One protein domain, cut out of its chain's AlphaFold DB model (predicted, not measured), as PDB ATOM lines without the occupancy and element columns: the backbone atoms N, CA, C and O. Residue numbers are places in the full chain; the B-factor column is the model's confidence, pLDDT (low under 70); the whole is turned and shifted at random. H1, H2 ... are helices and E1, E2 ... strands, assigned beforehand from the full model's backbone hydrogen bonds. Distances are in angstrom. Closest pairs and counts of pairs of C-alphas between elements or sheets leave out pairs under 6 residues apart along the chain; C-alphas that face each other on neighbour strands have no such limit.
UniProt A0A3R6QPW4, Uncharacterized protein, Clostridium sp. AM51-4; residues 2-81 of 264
ATOM      1  N   ASP A   2     -27.890 -42.396  45.394       93.88
ATOM      2  CA  ASP A   2     -27.375 -41.186  46.051       93.88
ATOM      3  C   ASP A   2     -25.874 -41.333  46.356       93.88
ATOM      4  O   ASP A   2     -25.503 -42.024  47.304       93.88
ATOM      5  N   LEU A   3     -24.997 -40.721  45.552       91.94
ATOM      6  CA  LEU A   3     -23.556 -40.623  45.837       91.94
ATOM      7  C   LEU A   3     -23.174 -39.305  46.519       91.94
ATOM      8  O   LEU A   3     -21.988 -39.065  46.764       91.94
ATOM      9  N   ASN A   4     -24.134 -38.453  46.886       91.44
ATOM     10  CA  ASN A   4     -23.855 -37.272  47.691       91.44
ATOM     11  C   ASN A   4     -23.780 -37.628  49.182       91.44
ATOM     12  O   ASN A   4     -24.502 -37.102  50.022       91.44
ATOM     13  N   THR A   5     -22.848 -38.510  49.536       90.75
ATOM     14  CA  THR A   5     -22.730 -39.125  50.872       90.75
ATOM     15  C   THR A   5     -22.381 -38.132  51.987       90.75
ATOM     16  O   THR A   5     -22.495 -38.454  53.167       90.75
ATOM     17  N   ARG A   6     -21.981 -36.906  51.629       90.00
ATOM     18  CA  ARG A   6     -21.719 -35.797  52.562       90.00
ATOM     19  C   ARG A   6     -22.967 -34.983  52.900       90.00
ATOM     20  O   ARG A   6     -22.980 -34.311  53.924       90.00
ATOM     21  N   ASN A   7     -23.984 -35.012  52.044       91.44
ATOM     22  CA  ASN A   7     -25.276 -34.369  52.270       91.44
ATOM     23  C   ASN A   7     -26.367 -35.149  51.511       91.44
ATOM     24  O   ASN A   7     -26.911 -34.630  50.532       91.44
ATOM     25  N   PRO A   8     -26.650 -36.402  51.912       93.62
ATOM     26  CA  PRO A   8     -27.586 -37.247  51.193       93.62
ATOM     27  C   PRO A   8     -29.011 -36.756  51.435       93.62
ATOM     28  O   PRO A   8     -29.421 -36.499  52.571       93.62
ATOM     29  N   ARG A   9     -29.765 -36.591  50.352       91.88
ATOM     30  CA  ARG A   9     -31.131 -36.035  50.373       91.88
ATOM     31  C   ARG A   9     -32.110 -36.885  49.576       91.88
ATOM     32  O   ARG A   9     -33.316 -36.731  49.744       91.88
ATOM     33  N   LEU A  10     -31.619 -37.798  48.739       92.12
ATOM     34  CA  LEU A  10     -32.476 -38.576  47.854       92.12
ATOM     35  C   LEU A  10     -33.375 -39.524  48.655       92.12
ATOM     36  O   LEU A  10     -34.552 -39.662  48.347       92.12
ATOM     37  N   GLY A  11     -32.847 -40.132  49.723       92.38
ATOM     38  CA  GLY A  11     -33.612 -41.034  50.587       92.38
ATOM     39  C   GLY A  11     -34.854 -40.372  51.190       92.38
ATOM     40  O   GLY A  11     -35.958 -40.874  51.009       92.38
ATOM     41  N   SER A  12     -34.691 -39.220  51.845       89.19
ATOM     42  CA  SER A  12     -35.803 -38.487  52.472       89.19
ATOM     43  C   SER A  12     -36.752 -37.836  51.468       89.19
ATOM     44  O   SER A  12     -37.888 -37.530  51.816       89.19
ATOM     45  N   MET A  13     -36.306 -37.624  50.229       89.81
ATOM     46  CA  MET A  13     -37.165 -37.126  49.164       89.81
ATOM     47  C   MET A  13     -38.236 -38.164  48.786       89.81
ATOM     48  O   MET A  13     -39.386 -37.794  48.588       89.81
ATOM     49  N   PHE A  14     -37.890 -39.454  48.737       89.19
ATOM     50  CA  PHE A  14     -38.807 -40.518  48.294       89.19
ATOM     51  C   PHE A  14     -39.428 -41.357  49.410       89.19
ATOM     52  O   PHE A  14     -40.442 -42.013  49.176       89.19
ATOM     53  N   LEU A  15     -38.809 -41.400  50.589       90.50
ATOM     54  CA  LEU A  15     -39.159 -42.335  51.654       90.50
ATOM     55  C   LEU A  15     -39.509 -41.590  52.941       90.50
ATOM     56  O   LEU A  15     -38.848 -40.623  53.311       90.50
ATOM     57  N   HIS A  16     -40.502 -42.103  53.671       88.12
ATOM     58  CA  HIS A  16     -40.840 -41.615  55.013       88.12
ATOM     59  C   HIS A  16     -39.700 -41.850  56.013       88.12
ATOM     60  O   HIS A  16     -39.440 -41.023  56.883       88.12
ATOM     61  N   SER A  17     -39.012 -42.984  55.878       89.75
ATOM     62  CA  SER A  17     -37.841 -43.348  56.668       89.75
ATOM     63  C   SER A  17     -36.900 -44.198  55.829       89.75
ATOM     64  O   SER A  17     -37.347 -45.029  55.039       89.75
ATOM     65  N   VAL A  18     -35.600 -44.019  56.033       91.44
ATOM     66  CA  VAL A  18     -34.568 -44.833  55.387       91.44
ATOM     67  C   VAL A  18     -34.084 -45.868  56.399       91.44
ATOM     68  O   VAL A  18     -33.482 -45.499  57.407       91.44
ATOM     69  N   ASP A  19     -34.356 -47.149  56.145       93.88
ATOM     70  CA  ASP A  19     -33.741 -48.233  56.912       93.88
ATOM     71  C   ASP A  19     -32.256 -48.318  56.549       93.88
ATOM     72  O   ASP A  19     -31.904 -48.435  55.377       93.88
ATOM     73  N   TYR A  20     -31.392 -48.270  57.562       94.81
ATOM     74  CA  TYR A  20     -29.947 -48.341  57.406       94.81
ATOM     75  C   TYR A  20     -29.497 -49.592  56.643       94.81
ATOM     76  O   TYR A  20     -28.598 -49.493  55.807       94.81
ATOM     77  N   SER A  21     -30.145 -50.742  56.868       95.75
ATOM     78  CA  SER A  21     -29.823 -51.995  56.169       95.75
ATOM     79  C   SER A  21     -30.015 -51.897  54.647       95.75
ATOM     80  O   SER A  21     -29.423 -52.665  53.888       95.75
ATOM     81  N   ARG A  22     -30.788 -50.899  54.198       95.75
ATOM     82  CA  ARG A  22     -31.147 -50.635  52.804       95.75
ATOM     83  C   ARG A  22     -30.475 -49.372  52.271       95.75
ATOM     84  O   ARG A  22     -31.117 -48.494  51.696       95.75
ATOM     85  N   THR A  23     -29.177 -49.235  52.535       96.00
ATOM     86  CA  THR A  23     -28.392 -48.055  52.149       96.00
ATOM     87  C   THR A  23     -27.077 -48.431  51.489       96.00
ATOM     88  O   THR A  23     -26.502 -49.493  51.742       96.00
ATOM     89  N   LEU A  24     -26.540 -47.496  50.707       95.69
ATOM     90  CA  LEU A  24     -25.172 -47.571  50.206       95.69
ATOM     91  C   LEU A  24     -24.151 -47.676  51.351       95.69
ATOM     92  O   LEU A  24     -23.119 -48.316  51.182       95.69
ATOM     93  N   ASN A  25     -24.430 -47.078  52.512       96.06
ATOM     94  CA  ASN A  25     -23.559 -47.120  53.686       96.06
ATOM     95  C   ASN A  25     -23.381 -48.542  54.224       96.06
ATOM     96  O   ASN A  25     -22.246 -49.005  54.355       96.06
ATOM     97  N   ALA A  26     -24.490 -49.235  54.500       96.00
ATOM     98  CA  ALA A  26     -24.457 -50.623  54.947       96.00
ATOM     99  C   ALA A  26     -23.807 -51.518  53.884       96.00
ATOM    100  O   ALA A  26     -22.965 -52.356  54.208       96.00
ATOM    101  N   LEU A  27     -24.126 -51.287  52.604       95.38
ATOM    102  CA  LEU A  27     -23.550 -52.053  51.498       95.38
ATOM    103  C   LEU A  27     -22.030 -51.865  51.416       95.38
ATOM    104  O   LEU A  27     -21.279 -52.830  51.288       95.38
ATOM    105  N   TYR A  28     -21.560 -50.627  51.558       95.31
ATOM    106  CA  TYR A  28     -20.140 -50.299  51.553       95.31
ATOM    107  C   TYR A  28     -19.386 -50.902  52.740       95.31
ATOM    108  O   TYR A  28     -18.242 -51.327  52.598       95.31
ATOM    109  N   LYS A  29     -20.017 -51.020  53.908       95.06
ATOM    110  CA  LYS A  29     -19.405 -51.700  55.058       95.06
ATOM    111  C   LYS A  29     -19.494 -53.228  54.989       95.06
ATOM    112  O   LYS A  29     -18.915 -53.897  55.841       95.06
ATOM    113  N   GLY A  30     -20.181 -53.779  53.985       94.69
ATOM    114  CA  GLY A  30     -20.445 -55.216  53.879       94.69
ATOM    115  C   GLY A  30     -21.422 -55.724  54.942       94.69
ATOM    116  O   GLY A  30     -21.366 -56.889  55.322       94.69
ATOM    117  N   GLU A  31     -22.279 -54.842  55.455       96.31
ATOM    118  CA  GLU A  31     -23.277 -55.137  56.490       96.31
ATOM    119  C   GLU A  31     -24.619 -55.596  55.893       96.31
ATOM    120  O   GLU A  31     -25.486 -56.063  56.627       96.31
ATOM    121  N   THR A  32     -24.794 -55.469  54.574       95.38
ATOM    122  CA  THR A  32     -25.984 -55.892  53.823       95.38
ATOM    123  C   THR A  32     -25.587 -56.428  52.448       95.38
ATOM    124  O   THR A  32     -24.527 -56.077  51.916       95.38
ATOM    125  N   ASP A  33     -26.446 -57.255  51.861       91.69
ATOM    126  CA  ASP A  33     -26.274 -57.767  50.505       91.69
ATOM    127  C   ASP A  33     -26.715 -56.728  49.451       91.69
ATOM    128  O   ASP A  33     -27.637 -55.946  49.695       91.69
ATOM    129  N   PRO A  34     -26.120 -56.722  48.238       88.25
ATOM    130  CA  PRO A  34     -26.468 -55.757  47.192       88.25
ATOM    131  C   PRO A  34     -27.953 -55.729  46.811       88.25
ATOM    132  O   PRO A  34     -28.472 -54.663  46.495       88.25
ATOM    133  N   LEU A  35     -28.631 -56.881  46.833       86.31
ATOM    134  CA  LEU A  35     -30.050 -56.976  46.481       86.31
ATOM    135  C   LEU A  35     -30.944 -56.363  47.568       86.31
ATOM    136  O   LEU A  35     -31.925 -55.700  47.245       86.31
ATOM    137  N   GLU A  36     -30.576 -56.535  48.838       90.62
ATOM    138  CA  GLU A  36     -31.320 -56.002  49.988       90.62
ATOM    139  C   GLU A  36     -31.138 -54.485  50.132       90.62
ATOM    140  O   GLU A  36     -32.069 -53.755  50.500       90.62
ATOM    141  N   ALA A  37     -29.946 -53.992  49.775       93.62
ATOM    142  CA  ALA A  37     -29.597 -52.576  49.812       93.62
ATOM    143  C   ALA A  37     -30.497 -51.703  48.922       93.62
ATOM    144  O   ALA A  37     -30.679 -50.515  49.195       93.62
ATOM    145  N   VAL A  38     -31.024 -52.271  47.834       94.00
ATOM    146  CA  VAL A  38     -31.800 -51.540  46.834       94.00
ATOM    147  C   VAL A  38     -33.289 -51.568  47.176       94.00
ATOM    148  O   VAL A  38     -33.873 -52.602  47.500       94.00
ATOM    149  N   ILE A  39     -33.922 -50.399  47.099       94.38
ATOM    150  CA  ILE A  39     -35.320 -50.174  47.452       94.38
ATOM    151  C   ILE A  39     -36.155 -50.003  46.197       94.38
ATOM    152  O   ILE A  39     -36.012 -49.010  45.490       94.38
ATOM    153  N   SER A  40     -37.085 -50.924  45.953       94.00
ATOM    154  CA  SER A  40     -38.016 -50.765  44.843       94.00
ATOM    155  C   SER A  40     -39.093 -49.735  45.170       94.00
ATOM    156  O   SER A  40     -39.953 -49.972  46.020       94.00
ATOM    157  N   LEU A  41     -39.063 -48.584  44.492       91.44
ATOM    158  CA  LEU A  41     -40.078 -47.538  44.644       91.44
ATOM    159  C   LEU A  41     -41.313 -47.897  43.817       91.44
ATOM    160  O   LEU A  41     -42.421 -47.984  44.338       91.44
ATOM    161  N   THR A  42     -41.102 -48.222  42.541       89.69
ATOM    162  CA  THR A  42     -42.148 -48.639  41.591       89.69
ATOM    163  C   THR A  42     -41.703 -49.891  40.832       89.69
ATOM    164  O   THR A  42     -40.582 -50.346  41.009       89.69
ATOM    165  N   GLY A  43     -42.533 -50.428  39.933       88.25
ATOM    166  CA  GLY A  43     -42.138 -51.564  39.083       88.25
ATOM    167  C   GLY A  43     -41.018 -51.278  38.066       88.25
ATOM    168  O   GLY A  43     -40.588 -52.204  37.387       88.25
ATOM    169  N   TYR A  44     -40.570 -50.022  37.933       92.25
ATOM    170  CA  TYR A  44     -39.544 -49.601  36.964       92.25
ATOM    171  C   TYR A  44     -38.510 -48.629  37.546       92.25
ATOM    172  O   TYR A  44     -37.680 -48.096  36.811       92.25
ATOM    173  N   LEU A  45     -38.602 -48.325  38.842       94.19
ATOM    174  CA  LEU A  45     -37.737 -47.356  39.500       94.19
ATOM    175  C   LEU A  45     -37.346 -47.897  40.859       94.19
ATOM    176  O   LEU A  45     -38.188 -47.995  41.756       94.19
ATOM    177  N   ASP A  46     -36.053 -48.130  41.000       95.44
ATOM    178  CA  ASP A  46     -35.444 -48.528  42.248       95.44
ATOM    179  C   ASP A  46     -34.489 -47.433  42.739       95.44
ATOM    180  O   ASP A  46     -33.937 -46.632  41.974       95.44
ATOM    181  N   LEU A  47     -34.322 -47.375  44.053       95.88
ATOM    182  CA  LEU A  47     -33.553 -46.376  44.767       95.88
ATOM    183  C   LEU A  47     -32.523 -47.066  45.651       95.88
ATOM    184  O   LEU A  47     -32.857 -47.879  46.501       95.88
ATOM    185  N   LEU A  48     -31.267 -46.664  45.499       96.44
ATOM    186  CA  LEU A  48     -30.212 -46.940  46.466       96.44
ATOM    187  C   LEU A  48     -29.897 -45.631  47.203       96.44
ATOM    188  O   LEU A  48     -29.221 -44.771  46.616       96.44
ATOM    189  N   PRO A  49     -30.449 -45.422  48.413       96.44
ATOM    190  CA  PRO A  49     -30.225 -44.208  49.184       96.44
ATOM    191  C   PRO A  49     -28.901 -44.276  49.953       96.44
ATOM    192  O   PRO A  49     -28.324 -45.344  50.159       96.44
ATOM    193  N   SER A  50     -28.458 -43.118  50.430       95.50
ATOM    194  CA  SER A  50     -27.349 -42.977  51.372       95.50
ATOM    195  C   SER A  50     -27.846 -42.289  52.639       95.50
ATOM    196  O   SER A  50     -28.849 -41.573  52.612       95.50
ATOM    197  N   VAL A  51     -27.140 -42.485  53.748       95.56
ATOM    198  CA  VAL A  51     -27.403 -41.792  55.017       95.56
ATOM    199  C   VAL A  51     -26.180 -41.010  55.466       95.56
ATOM    200  O   VAL A  51     -25.038 -41.377  55.177       95.56
ATOM    201  N   LEU A  52     -26.428 -39.901  56.163       94.81
ATOM    202  CA  LEU A  52     -25.362 -39.060  56.677       94.81
ATOM    203  C   LEU A  52     -24.664 -39.768  57.839       94.81
ATOM    204  O   LEU A  52     -25.282 -40.108  58.845       94.81
ATOM    205  N   GLU A  53     -23.354 -39.931  57.713       94.00
ATOM    206  CA  GLU A  53     -22.494 -40.482  58.753       94.00
ATOM    207  C   GLU A  53     -21.308 -39.563  59.037       94.00
ATOM    208  O   GLU A  53     -20.965 -38.697  58.234       94.00
ATOM    209  N   ARG A  54     -20.635 -39.787  60.177       90.88
ATOM    210  CA  ARG A  54     -19.424 -39.033  60.555       90.88
ATOM    211  C   ARG A  54     -18.349 -39.086  59.471       90.88
ATOM    212  O   ARG A  54     -17.698 -38.081  59.208       90.88
ATOM    213  N   ASN A  55     -18.172 -40.259  58.867       89.88
ATOM    214  CA  ASN A  55     -17.231 -40.473  57.781       89.88
ATOM    215  C   ASN A  55     -18.025 -40.748  56.509       89.88
ATOM    216  O   ASN A  55     -18.649 -41.799  56.380       89.88
ATOM    217  N   ALA A  56     -17.995 -39.799  55.578       89.81
ATOM    218  CA  ALA A  56     -18.592 -39.991  54.267       89.81
ATOM    219  C   ALA A  56     -17.865 -41.109  53.508       89.81
ATOM    220  O   ALA A  56     -16.638 -41.226  53.586       89.81
ATOM    221  N   ILE A  57     -18.629 -41.895  52.752       91.50
ATOM    222  CA  ILE A  57     -18.094 -42.961  51.904       91.50
ATOM    223  C   ILE A  57     -17.154 -42.326  50.866       91.50
ATOM    224  O   ILE A  57     -17.590 -41.422  50.139       91.50
ATOM    225  N   PRO A  58     -15.879 -42.746  50.800       88.88
ATOM    226  CA  PRO A  58     -14.929 -42.208  49.838       88.88
ATOM    227  C   PRO A  58     -15.232 -42.709  48.421       88.88
ATOM    228  O   PRO A  58     -15.750 -43.806  48.227       88.88
ATOM    229  N   MET A  59     -14.867 -41.919  47.411       87.06
ATOM    230  CA  MET A  59     -14.930 -42.339  46.006       87.06
ATOM    231  C   MET A  59     -13.732 -43.233  45.667       87.06
ATOM    232  O   MET A  59     -12.727 -42.769  45.125       87.06
ATOM    233  N   ASP A  60     -13.832 -44.508  46.037       90.25
ATOM    234  CA  ASP A  60     -12.786 -45.515  45.870       90.25
ATOM    235  C   ASP A  60     -13.205 -46.684  44.960       90.25
ATOM    236  O   ASP A  60     -14.315 -46.745  44.426       90.25
ATOM    237  N   GLY A  61     -12.290 -47.641  44.781       90.44
ATOM    238  CA  GLY A  61     -12.511 -48.800  43.916       90.44
ATOM    239  C   GLY A  61     -13.702 -49.669  44.325       90.44
ATOM    240  O   GLY A  61     -14.350 -50.227  43.444       90.44
ATOM    241  N   GLN A  62     -14.028 -49.740  45.619       91.69
ATOM    242  CA  GLN A  62     -15.136 -50.556  46.102       91.69
ATOM    243  C   GLN A  62     -16.479 -49.948  45.685       91.69
ATOM    244  O   GLN A  62     -17.341 -50.660  45.168       91.69
ATOM    245  N   VAL A  63     -16.639 -48.625  45.815       90.62
ATOM    246  CA  VAL A  63     -17.817 -47.923  45.276       90.62
ATOM    247  C   VAL A  63     -17.923 -48.123  43.762       90.62
ATOM    248  O   VAL A  63     -19.009 -48.379  43.244       90.62
ATOM    249  N   PHE A  64     -16.799 -48.063  43.043       91.19
ATOM    250  CA  PHE A  64     -16.794 -48.234  41.587       91.19
ATOM    251  C   PHE A  64     -17.213 -49.648  41.169       91.19
ATOM    252  O   PHE A  64     -17.911 -49.811  40.168       91.19
ATOM    253  N   ASP A  65     -16.816 -50.668  41.931       91.12
ATOM    254  CA  ASP A  65     -17.237 -52.050  41.704       91.12
ATOM    255  C   ASP A  65     -18.741 -52.237  41.922       91.12
ATOM    256  O   ASP A  65     -19.385 -52.899  41.104       91.12
ATOM    257  N   PHE A  66     -19.324 -51.610  42.950       89.12
ATOM    258  CA  PHE A  66     -20.775 -51.653  43.158       89.12
ATOM    259  C   PHE A  66     -21.541 -51.023  41.997       89.12
ATOM    260  O   PHE A  66     -22.479 -51.631  41.485       89.12
ATOM    261  N   ILE A  67     -21.111 -49.848  41.530       90.12
ATOM    262  CA  ILE A  67     -21.760 -49.151  40.409       90.12
ATOM    263  C   ILE A  67     -21.702 -50.005  39.136       90.12
ATOM    264  O   ILE A  67     -22.727 -50.213  38.493       90.12
ATOM    265  N   ARG A  68     -20.538 -50.592  38.821       90.25
ATOM    266  CA  ARG A  68     -20.387 -51.533  37.694       90.25
ATOM    267  C   ARG A  68     -21.231 -52.800  37.841       90.25
ATOM    268  O   ARG A  68     -21.586 -53.419  36.840       90.25
ATOM    269  N   GLY A  69     -21.500 -53.231  39.071       90.25
ATOM    270  CA  GLY A  69     -22.426 -54.324  39.354       90.25
ATOM    271  C   GLY A  69     -23.841 -53.977  38.900       90.25
ATOM    272  O   GLY A  69     -24.429 -54.738  38.135       90.25
ATOM    273  N   LEU A  70     -24.324 -52.793  39.291       89.56
ATOM    274  CA  LEU A  70     -25.663 -52.301  38.949       89.56
ATOM    275  C   LEU A  70     -25.863 -52.129  37.436       89.56
ATOM    276  O   LEU A  70     -26.948 -52.391  36.933       89.56
ATOM    277  N   GLU A  71     -24.830 -51.765  36.674       87.88
ATOM    278  CA  GLU A  71     -24.934 -51.627  35.207       87.88
ATOM    279  C   GLU A  71     -25.416 -52.897  34.480       87.88
ATOM    280  O   GLU A  71     -25.839 -52.820  33.329       87.88
ATOM    281  N   LYS A  72     -25.335 -54.074  35.113       89.81
ATOM    282  CA  LYS A  72     -25.782 -55.341  34.511       89.81
ATOM    283  C   LYS A  72     -27.282 -55.570  34.636       89.81
ATOM    284  O   LYS A  72     -27.848 -56.255  33.788       89.81
ATOM    285  N   ASP A  73     -27.883 -55.023  35.686       91.19
ATOM    286  CA  ASP A  73     -29.259 -55.316  36.083       91.19
ATOM    287  C   ASP A  73     -30.221 -54.171  35.723       91.19
ATOM    288  O   ASP A  73     -31.435 -54.365  35.721       91.19
ATOM    289  N   TYR A  74     -29.690 -52.994  35.371       94.75
ATOM    290  CA  TYR A  74     -30.466 -51.797  35.051       94.75
ATOM    291  C   TYR A  74     -30.151 -51.265  33.652       94.75
ATOM    292  O   TYR A  74     -28.990 -51.106  33.281       94.75
ATOM    293  N   ASP A  75     -31.193 -50.877  32.910       95.00
ATOM    294  CA  ASP A  75     -31.037 -50.189  31.619       95.00
ATOM    295  C   ASP A  75     -30.388 -48.804  31.775       95.00
ATOM    296  O   ASP A  75     -29.629 -48.349  30.917       95.00
ATOM    297  N   TYR A  76     -30.704 -48.122  32.880       95.12
ATOM    298  CA  TYR A  76     -30.187 -46.801  33.213       95.12
ATOM    299  C   TYR A  76     -29.894 -46.700  34.706       95.12
ATOM    300  O   TYR A  76     -30.767 -46.936  35.539       95.12
ATOM    301  N   VAL A  77     -28.688 -46.243  35.042       94.75
ATOM    302  CA  VAL A  77     -28.304 -45.891  36.411       94.75
ATOM    303  C   VAL A  77     -28.117 -44.378  36.482       94.75
ATOM    304  O   VAL A  77     -27.196 -43.823  35.887       94.75
ATOM    305  N   ILE A  78     -29.009 -43.698  37.204       95.44
ATOM    306  CA  ILE A  78     -28.877 -42.263  37.489       95.44
ATOM    307  C   ILE A  78     -28.170 -42.104  38.831       95.44
ATOM    308  O   ILE A  78     -28.581 -42.682  39.841       95.44
ATOM    309  N   ILE A  79     -27.110 -41.305  38.832       94.50
ATOM    310  CA  ILE A  79     -26.251 -41.079  39.986       94.50
ATOM    311  C   ILE A  79     -26.400 -39.622  40.415       94.50
ATOM    312  O   ILE A  79     -26.038 -38.721  39.660       94.50
ATOM    313  N   ASP A  80     -26.934 -39.395  41.615       92.94
ATOM    314  CA  ASP A  80     -26.897 -38.078  42.249       92.94
ATOM    315  C   ASP A  80     -25.517 -37.859  42.871       92.94
ATOM    316  O   ASP A  80     -25.006 -38.730  43.573       92.94
ATOM    317  N   THR A  81     -24.888 -36.722  42.588       90.38
ATOM    318  CA  THR A  81     -23.502 -36.434  42.982       90.38
ATOM    319  C   THR A  81     -23.410 -35.079  43.674       90.38
ATOM    320  O   THR A  81     -24.158 -34.169  43.311       90.38
TER     321      THR A  81
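What this domain is: This is residues 2 to 81 of the 264 residues of an uncharacterized protein of Clostridium sp. AM51-4 (UniProt A0A3R6QPW4). Look for a small hairpin of two strands, E1 and E2, at one end of a body of short helices and long loops, with H2 and H3 packed together nearer the middle and H1 and H4 on opposite sides. The long link of residues 48 to 60 crosses from the hairpin to the far end. The 80 printed residues hold H1, H2, H3, E1, E2 and H4 in that order; under half are in named elements, of mixed class, and the sheet E1 - E2 is antiparallel. The whole is compact, with a radius of gyration of the C-alphas of 11.7 A and spans of 34 by 30 by 23 A.

Where its parts are: Find C-alpha 39 at (-35.320, -50.174, 47.452), where E1, residues 39 to 42, begins its 9.1 A; E2 is residues 45 to 47, 6.8 A. H3 is residues 34 to 37, 5.2 A, H2 residues 24 to 29, 8.6 A, and H1 residues 10 to 14, 6.6 A. H4, residues 61 to 70, runs 14.5 A to C-alpha 70 at (-25.663, -52.301, 38.949).

How they stand to each other: In the hairpin of E1 and E2, at 154 degrees, look for N 39 and O 47 at 2.8 A, within hydrogen-bond range. H2 and H3 touch; their closest C-alphas, of Leu 27 and Ala 37, are 6.3 A apart. H2 and H4 are close but not clearly touching, closest at the C-alphas of Tyr 28 and Val 63, 7.1 A, at a steep tilt of 52 degrees, opposite ways. H1 and H4 are apart. In H1, H2 and H4 every O i to N i+4 pair is within hydrogen-bond range; H3 is too short for one, and its one O i to N i+3 pair is out of range.

The domain as a whole: The C-alphas of Gly 43 and Arg 54, the two farthest apart, are 33.7 A apart. The printed part has no cut, the link E2 to H4 is long, and no printed residue is under pLDDT 70.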